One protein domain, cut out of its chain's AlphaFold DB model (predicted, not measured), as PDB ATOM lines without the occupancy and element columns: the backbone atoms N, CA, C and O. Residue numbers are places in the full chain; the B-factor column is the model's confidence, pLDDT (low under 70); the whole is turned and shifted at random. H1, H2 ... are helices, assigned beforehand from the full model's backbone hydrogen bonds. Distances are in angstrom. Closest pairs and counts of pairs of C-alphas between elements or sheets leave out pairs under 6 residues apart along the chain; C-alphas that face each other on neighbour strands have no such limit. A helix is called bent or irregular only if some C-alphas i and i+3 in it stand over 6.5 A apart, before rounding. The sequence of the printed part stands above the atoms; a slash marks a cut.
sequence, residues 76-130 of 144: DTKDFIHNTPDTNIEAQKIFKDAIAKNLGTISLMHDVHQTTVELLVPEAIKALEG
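What this domain is: This is residues 76 to 130 of the 144 residues of the protein "NodB homology domain-containing protein" of Cordyceps sp. RAO-2017 (UniProt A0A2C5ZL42). Two helices, H1 and H2, lie side by side and run the same way, and the long link of residues 101 to 113 folds back along the pair from the end of H1 to the start of H2. Before H1, residues 76 to 87 run out to the end of the body where both helices begin and turn into H1. The printed part has 55 residues, with two named helices in the order H1, H2 and no named strand, and its class is all helix. It is compact, with a radius of gyration of the C-alphas of 10.2 A, and rounded, its C-alphas spanning 26 by 18 by 17 A.

How they stand to each other: H1, residues 88 to 100, and H2, residues 114 to 128, touch, with 13 pairs of C-alphas within 8 A. Their closest C-alphas are those of Gln 92 and Leu 120, 5.6 A apart. Their lines stand at a shallow tilt of 25 degrees, and they run the same way. Their centres are 10.1 A apart. In H1 every O i to N i+4 pair is within hydrogen-bond range; in H2, 8 of 11 are.

Where its parts are: The printed part begins at Asp 76, and residues 76 to 87 hold no named element. H1 has 13 residues and is 18.6 A long from C-alpha 88 at (-24.867, -40.297, 26.463) to C-alpha 100. H2 has 15 residues and is 21.0 A long, ending with C-alpha 128 at (-28.335, -57.928, 23.959). H2 is irregular, but only just: C-alphas 118 and 121 are 6.6 A apart, and its line is a rough one.

The domain as a whole: The two C-alphas farthest apart, those of Ile 81 and Gly 130, are 27.8 A apart. The printed part has no cut. The link from H1 to H2, 13 residues, is long. The mean pLDDT of the printed part is 95.9, and residue 130 alone is under 70.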
ATOM      1  N   ASP A  76     -36.122 -45.458  19.351       97.81
ATOM      2  CA  ASP A  76     -35.369 -44.232  19.078       97.81
ATOM      3  C   ASP A  76     -34.542 -43.861  20.308       97.81
ATOM      4  O   ASP A  76     -35.086 -43.479  21.344       97.81
ATOM      5  N   THR A  77     -33.221 -44.002  20.197       98.19
ATOM      6  CA  THR A  77     -32.287 -43.770  21.307       98.19
ATOM      7  C   THR A  77     -32.125 -42.304  21.677       98.19
ATOM      8  O   THR A  77     -31.598 -42.016  22.751       98.19
ATOM      9  N   LYS A  78     -32.562 -41.376  20.813       98.44
ATOM     10  CA  LYS A  78     -32.322 -39.933  20.972       98.44
ATOM     11  C   LYS A  78     -30.837 -39.596  21.162       98.44
ATOM     12  O   LYS A  78     -30.494 -38.593  21.785       98.44
ATOM     13  N   ASP A  79     -29.950 -40.406  20.599       98.38
ATOM     14  CA  ASP A  79     -28.501 -40.231  20.686       98.38
ATOM     15  C   ASP A  79     -28.027 -38.889  20.109       98.38
ATOM     16  O   ASP A  79     -27.111 -38.282  20.650       98.38
ATOM     17  N   PHE A  80     -28.717 -38.360  19.096       97.25
ATOM     18  CA  PHE A  80     -28.476 -37.019  18.555       97.25
ATOM     19  C   PHE A  80     -28.734 -35.878  19.559       97.25
ATOM     20  O   PHE A  80     -28.131 -34.812  19.435       97.25
ATOM     21  N   ILE A  81     -29.608 -36.084  20.556       98.19
ATOM     22  CA  ILE A  81     -29.840 -35.146  21.672       98.19
ATOM     23  C   ILE A  81     -28.779 -35.354  22.762       98.19
ATOM     24  O   ILE A  81     -28.309 -34.396  23.372       98.19
ATOM     25  N   HIS A  82     -28.394 -36.608  22.990       97.94
ATOM     26  CA  HIS A  82     -27.482 -37.049  24.046       97.94
ATOM     27  C   HIS A  82     -26.078 -37.361  23.502       97.94
ATOM     28  O   HIS A  82     -25.480 -38.397  23.809       97.94
ATOM     29  N   ASN A  83     -25.559 -36.468  22.654       96.50
ATOM     30  CA  ASN A  83     -24.353 -36.713  21.862       96.50
ATOM     31  C   ASN A  83     -23.044 -36.270  22.544       96.50
ATOM     32  O   ASN A  83     -21.990 -36.304  21.906       96.50
ATOM     33  N   THR A  84     -23.072 -35.912  23.831       98.06
ATOM     34  CA  THR A  84     -21.870 -35.602  24.629       98.06
ATOM     35  C   THR A  84     -21.536 -36.739  25.601       98.06
ATOM     36  O   THR A  84     -22.445 -37.476  25.992       98.06
ATOM     37  N   PRO A  85     -20.267 -36.895  26.037       97.75
ATOM     38  CA  PRO A  85     -19.893 -37.947  26.987       97.75
ATOM     39  C   PRO A  85     -20.746 -37.955  28.264       97.75
ATOM     40  O   PRO A  85     -21.172 -39.019  28.706       97.75
ATOM     41  N   ASP A  86     -21.068 -36.774  28.797       98.06
ATOM     42  CA  ASP A  86     -21.847 -36.630  30.033       98.06
ATOM     43  C   ASP A  86     -23.333 -36.971  29.856       98.06
ATOM     44  O   ASP A  86     -23.993 -37.387  30.806       98.06
ATOM     45  N   THR A  87     -23.885 -36.789  28.651       98.19
ATOM     46  CA  THR A  87     -25.321 -36.989  28.390       98.19
ATOM     47  C   THR A  87     -25.642 -38.347  27.779       98.19
ATOM     48  O   THR A  87     -26.777 -38.804  27.905       98.19
ATOM     49  N   ASN A  88     -24.663 -39.033  27.178       98.31
ATOM     50  CA  ASN A  88     -24.867 -40.297  26.463       98.31
ATOM     51  C   ASN A  88     -25.489 -41.408  27.327       98.31
ATOM     52  O   ASN A  88     -26.185 -42.283  26.810       98.31
ATOM     53  N   ILE A  89     -25.304 -41.341  28.648       98.38
ATOM     54  CA  ILE A  89     -25.937 -42.257  29.601       98.38
ATOM     55  C   ILE A  89     -27.471 -42.297  29.467       98.38
ATOM     56  O   ILE A  89     -28.073 -43.354  29.662       98.38
ATOM     57  N   GLU A  90     -28.110 -41.196  29.060       98.69
ATOM     58  CA  GLU A  90     -29.557 -41.158  28.819       98.69
ATOM     59  C   GLU A  90     -29.951 -41.966  27.575       98.69
ATOM     60  O   GLU A  90     -30.897 -42.751  27.635       98.69
ATOM     61  N   ALA A  91     -29.185 -41.887  26.480       98.56
ATOM     62  CA  ALA A  91     -29.422 -42.718  25.295       98.56
ATOM     63  C   ALA A  91     -29.248 -44.216  25.603       98.56
ATOM     64  O   ALA A  91     -30.045 -45.052  25.163       98.56
ATOM     65  N   GLN A  92     -28.253 -44.565  26.428       98.38
ATOM     66  CA  GLN A  92     -28.050 -45.940  26.895       98.38
ATOM     67  C   GLN A  92     -29.234 -46.435  27.729       98.38
ATOM     68  O   GLN A  92     -29.678 -47.575  27.567       98.38
ATOM     69  N   LYS A  93     -29.762 -45.584  28.616       98.38
ATOM     70  CA  LYS A  93     -30.938 -45.892  29.432       98.38
ATOM     71  C   LYS A  93     -32.181 -46.090  28.567       98.38
ATOM     72  O   LYS A  93     -32.872 -47.088  28.752       98.38
ATOM     73  N   ILE A  94     -32.423 -45.212  27.589       98.38
ATOM     74  CA  ILE A  94     -33.538 -45.339  26.637       98.38
ATOM     75  C   ILE A  94     -33.478 -46.691  25.918       98.38
ATOM     76  O   ILE A  94     -34.476 -47.415  25.887       98.38
ATOM     77  N   PHE A  95     -32.307 -47.072  25.397       97.75
ATOM     78  CA  PHE A  95     -32.130 -48.365  24.737       97.75
ATOM     79  C   PHE A  95     -32.407 -49.541  25.688       97.75
ATOM     80  O   PHE A  95     -33.211 -50.419  25.375       97.75
ATOM     81  N   LYS A  96     -31.783 -49.550  26.875       96.50
ATOM     82  CA  LYS A  96     -31.949 -50.620  27.877       96.50
ATOM     83  C   LYS A  96     -33.411 -50.772  28.310       96.50
ATOM     84  O   LYS A  96     -33.916 -51.894  28.360       96.50
ATOM     85  N   ASP A  97     -34.107 -49.662  28.544       97.12
ATOM     86  CA  ASP A  97     -35.526 -49.652  28.903       97.12
ATOM     87  C   ASP A  97     -36.402 -50.208  27.773       97.12
ATOM     88  O   ASP A  97     -37.322 -50.989  28.030       97.12
ATOM     89  N   ALA A  98     -36.118 -49.845  26.519       96.44
ATOM     90  CA  ALA A  98     -36.855 -50.344  25.363       96.44
ATOM     91  C   ALA A  98     -36.679 -51.858  25.174       96.44
ATOM     92  O   ALA A  98     -37.651 -52.580  24.929       96.44
ATOM     93  N   ILE A  99     -35.457 -52.357  25.373       94.19
ATOM     94  CA  ILE A  99     -35.150 -53.787  25.355       94.19
ATOM     95  C   ILE A  99     -35.839 -54.514  26.515       94.19
ATOM     96  O   ILE A  99     -36.384 -55.601  26.306       94.19
ATOM     97  N   ALA A 100     -35.849 -53.952  27.725       93.81
ATOM     98  CA  ALA A 100     -36.533 -54.540  28.879       93.81
ATOM     99  C   ALA A 100     -38.056 -54.625  28.672       93.81
ATOM    100  O   ALA A 100     -38.676 -55.616  29.050       93.81
ATOM    101  N   LYS A 101     -38.642 -53.617  28.015       95.50
ATOM    102  CA  LYS A 101     -40.077 -53.535  27.696       95.50
ATOM    103  C   LYS A 101     -40.476 -54.263  26.408       95.50
ATOM    104  O   LYS A 101     -41.659 -54.290  26.088       95.50
ATOM    105  N   ASN A 102     -39.519 -54.845  25.681       92.62
ATOM    106  CA  ASN A 102     -39.746 -55.524  24.403       92.62
ATOM    107  C   ASN A 102     -40.479 -54.637  23.373       92.62
ATOM    108  O   ASN A 102     -41.418 -55.086  22.721       92.62
ATOM    109  N   LEU A 103     -40.063 -53.368  23.249       93.81
ATOM    110  CA  LEU A 103     -40.722 -52.392  22.361       93.81
ATOM    111  C   LEU A 103     -40.525 -52.693  20.865       93.81
ATOM    112  O   LEU A 103     -41.290 -52.209  20.041       93.81
ATOM    113  N   GLY A 104     -39.527 -53.506  20.518       90.88
ATOM    114  CA  GLY A 104     -39.252 -53.966  19.161       90.88
ATOM    115  C   GLY A 104     -37.770 -54.270  18.964       90.88
ATOM    116  O   GLY A 104     -37.006 -54.317  19.928       90.88
ATOM    117  N   THR A 105     -37.367 -54.504  17.716       90.62
ATOM    118  CA  THR A 105     -36.013 -54.984  17.378       90.62
ATOM    119  C   THR A 105     -35.244 -54.081  16.415       90.62
ATOM    120  O   THR A 105     -34.056 -54.310  16.210       90.62
ATOM    121  N   ILE A 106     -35.876 -53.052  15.840       94.50
ATOM    122  CA  ILE A 106     -35.211 -52.063  14.978       94.50
ATOM    123  C   ILE A 106     -34.928 -50.811  15.808       94.50
ATOM    124  O   ILE A 106     -35.863 -50.181  16.309       94.50
ATOM    125  N   SER A 107     -33.649 -50.463  15.952       96.44
ATOM    126  CA  SER A 107     -33.189 -49.308  16.730       96.44
ATOM    127  C   SER A 107     -32.599 -48.231  15.827       96.44
ATOM    128  O   SER A 107     -31.775 -48.531  14.968       96.44
ATOM    129  N   LEU A 108     -32.973 -46.975  16.069       98.06
ATOM    130  CA  LEU A 108     -32.361 -45.799  15.466       98.06
ATOM    131  C   LEU A 108     -31.196 -45.312  16.332       98.06
ATOM    132  O   LEU A 108     -31.357 -45.042  17.527       98.06
ATOM    133  N   MET A 109     -30.039 -45.191  15.692       98.19
ATOM    134  CA  MET A 109     -28.806 -44.585  16.188       98.19
ATOM    135  C   MET A 109     -28.116 -43.879  15.006       98.19
ATOM    136  O   MET A 109     -28.409 -44.186  13.847       98.19
ATOM    137  N   HIS A 110     -27.200 -42.959  15.288       98.31
ATOM    138  CA  HIS A 110     -26.494 -42.136  14.309       98.31
ATOM    139  C   HIS A 110     -24.976 -42.256  14.504       98.31
ATOM    140  O   HIS A 110     -24.388 -41.668  15.409       98.31
ATOM    141  N   ASP A 111     -24.320 -43.000  13.617       97.56
ATOM    142  CA  ASP A 111     -22.873 -43.262  13.622       97.56
ATOM    143  C   ASP A 111     -22.007 -42.026  13.323       97.56
ATOM    144  O   ASP A 111     -20.810 -42.014  13.605       97.56
ATOM    145  N   VAL A 112     -22.615 -40.942  12.836       96.88
ATOM    146  CA  VAL A 112     -21.972 -39.622  12.709       96.88
ATOM    147  C   VAL A 112     -21.619 -38.982  14.061       96.88
ATOM    148  O   VAL A 112     -20.888 -37.991  14.098       96.88
ATOM    149  N   HIS A 113     -22.133 -39.511  15.177       97.75
ATOM    150  CA  HIS A 113     -21.798 -39.066  16.526       97.75
ATOM    151  C   HIS A 113     -20.790 -40.020  17.174       97.75
ATOM    152  O   HIS A 113     -21.078 -41.192  17.409       97.75
ATOM    153  N   GLN A 114     -19.617 -39.498  17.543       98.19
ATOM    154  CA  GLN A 114     -18.559 -40.289  18.183       98.19
ATOM    155  C   GLN A 114     -19.046 -40.992  19.460       98.19
ATOM    156  O   GLN A 114     -18.733 -42.154  19.692       98.19
ATOM    157  N   THR A 115     -19.878 -40.322  20.259       98.44
ATOM    158  CA  THR A 115     -20.464 -40.886  21.484       98.44
ATOM    159  C   THR A 115     -21.432 -42.037  21.207       98.44
ATOM    160  O   THR A 115     -21.505 -42.973  22.003       98.44
ATOM    161  N   THR A 116     -22.125 -42.040  20.068       98.50
ATOM    162  CA  THR A 116     -22.939 -43.184  19.643       98.50
ATOM    163  C   THR A 116     -22.065 -44.414  19.421       98.50
ATOM    164  O   THR A 116     -22.342 -45.478  19.972       98.50
ATOM    165  N   VAL A 117     -20.973 -44.263  18.674       98.31
ATOM    166  CA  VAL A 117     -20.077 -45.376  18.329       98.31
ATOM    167  C   VAL A 117     -19.276 -45.862  19.540       98.31
ATOM    168  O   VAL A 117     -19.194 -47.064  19.780       98.31
ATOM    169  N   GLU A 118     -18.695 -44.948  20.315       98.38
ATOM    170  CA  GLU A 118     -17.738 -45.291  21.373       98.38
ATOM    171  C   GLU A 118     -18.396 -45.612  22.720       98.38
ATOM    172  O   GLU A 118     -17.811 -46.346  23.515       98.38
ATOM    173  N   LEU A 119     -19.597 -45.084  22.993       98.44
ATOM    174  CA  LEU A 119     -20.250 -45.223  24.301       98.44
ATOM    175  C   LEU A 119     -21.583 -45.980  24.219       98.44
ATOM    176  O   LEU A 119     -21.800 -46.912  24.993       98.44
ATOM    177  N   LEU A 120     -22.466 -45.631  23.276       98.44
ATOM    178  CA  LEU A 120     -23.799 -46.241  23.193       98.44
ATOM    179  C   LEU A 120     -23.770 -47.663  22.618       98.44
ATOM    180  O   LEU A 120     -24.337 -48.574  23.222       98.44
ATOM    181  N   VAL A 121     -23.117 -47.876  21.471       97.62
ATOM    182  CA  VAL A 121     -23.088 -49.184  20.791       97.62
ATOM    183  C   VAL A 121     -22.512 -50.303  21.678       97.62
ATOM    184  O   VAL A 121     -23.150 -51.356  21.761       97.62
ATOM    185  N   PRO A 122     -21.388 -50.122  22.407       97.06
ATOM    186  CA  PRO A 122     -20.884 -51.154  23.314       97.06
ATOM    187  C   PRO A 122     -21.888 -51.537  24.407       97.06
ATOM    188  O   PRO A 122     -22.038 -52.713  24.736       97.06
ATOM    189  N   GLU A 123     -22.609 -50.561  24.958       95.94
ATOM    190  CA  GLU A 123     -23.632 -50.803  25.979       95.94
ATOM    191  C   GLU A 123     -24.885 -51.470  25.406       95.94
ATOM    192  O   GLU A 123     -25.497 -52.309  26.071       95.94
ATOM    193  N   ALA A 124     -25.242 -51.148  24.162       95.06
ATOM    194  CA  ALA A 124     -26.322 -51.810  23.444       95.06
ATOM    195  C   ALA A 124     -26.006 -53.291  23.184       95.06
ATOM    196  O   ALA A 124     -26.855 -54.146  23.437       95.06
ATOM    197  N   ILE A 125     -24.780 -53.613  22.753       94.62
ATOM    198  CA  ILE A 125     -24.326 -54.999  22.551       94.62
ATOM    199  C   ILE A 125     -24.403 -55.781  23.868       94.62
ATOM    200  O   ILE A 125     -25.078 -56.808  23.917       94.62
ATOM    201  N   LYS A 126     -23.839 -55.253  24.963       93.25
ATOM    202  CA  LYS A 126     -23.914 -55.887  26.295       93.25
ATOM    203  C   LYS A 126     -25.355 -56.155  26.743       93.25
ATOM    204  O   LYS A 126     -25.646 -57.203  27.315       93.25
ATOM    205  N   ALA A 127     -26.278 -55.227  26.479       91.25
ATOM    206  CA  ALA A 127     -27.692 -55.399  26.818       91.25
ATOM    207  C   ALA A 127     -28.389 -56.508  25.997       91.25
ATOM    208  O   ALA A 127     -29.433 -57.020  26.413       91.25
ATOM    209  N   LEU A 128     -27.823 -56.884  24.846       90.69
ATOM    210  CA  LEU A 128     -28.335 -57.928  23.959       90.69
ATOM    211  C   LEU A 128     -27.669 -59.296  24.171       90.69
ATOM    212  O   LEU A 128     -28.311 -60.296  23.866       90.69
ATOM    213  N   GLU A 129     -26.455 -59.372  24.730       83.00
ATOM    214  CA  GLU A 129     -25.664 -60.612  24.907       83.00
ATOM    215  C   GLU A 129     -26.355 -61.721  25.741       83.00
ATOM    216  O   GLU A 129     -25.961 -62.883  25.675       83.00
ATOM    217  N   GLY A 130     -27.428 -61.410  26.478       66.56
ATOM    218  CA  GLY A 130     -28.269 -62.390  27.191       66.56
ATOM    219  C   GLY A 130     -29.567 -62.787  26.474       66.56
ATOM    220  O   GLY A 130     -30.336 -63.607  26.981       66.56
TER     221      GLY A 130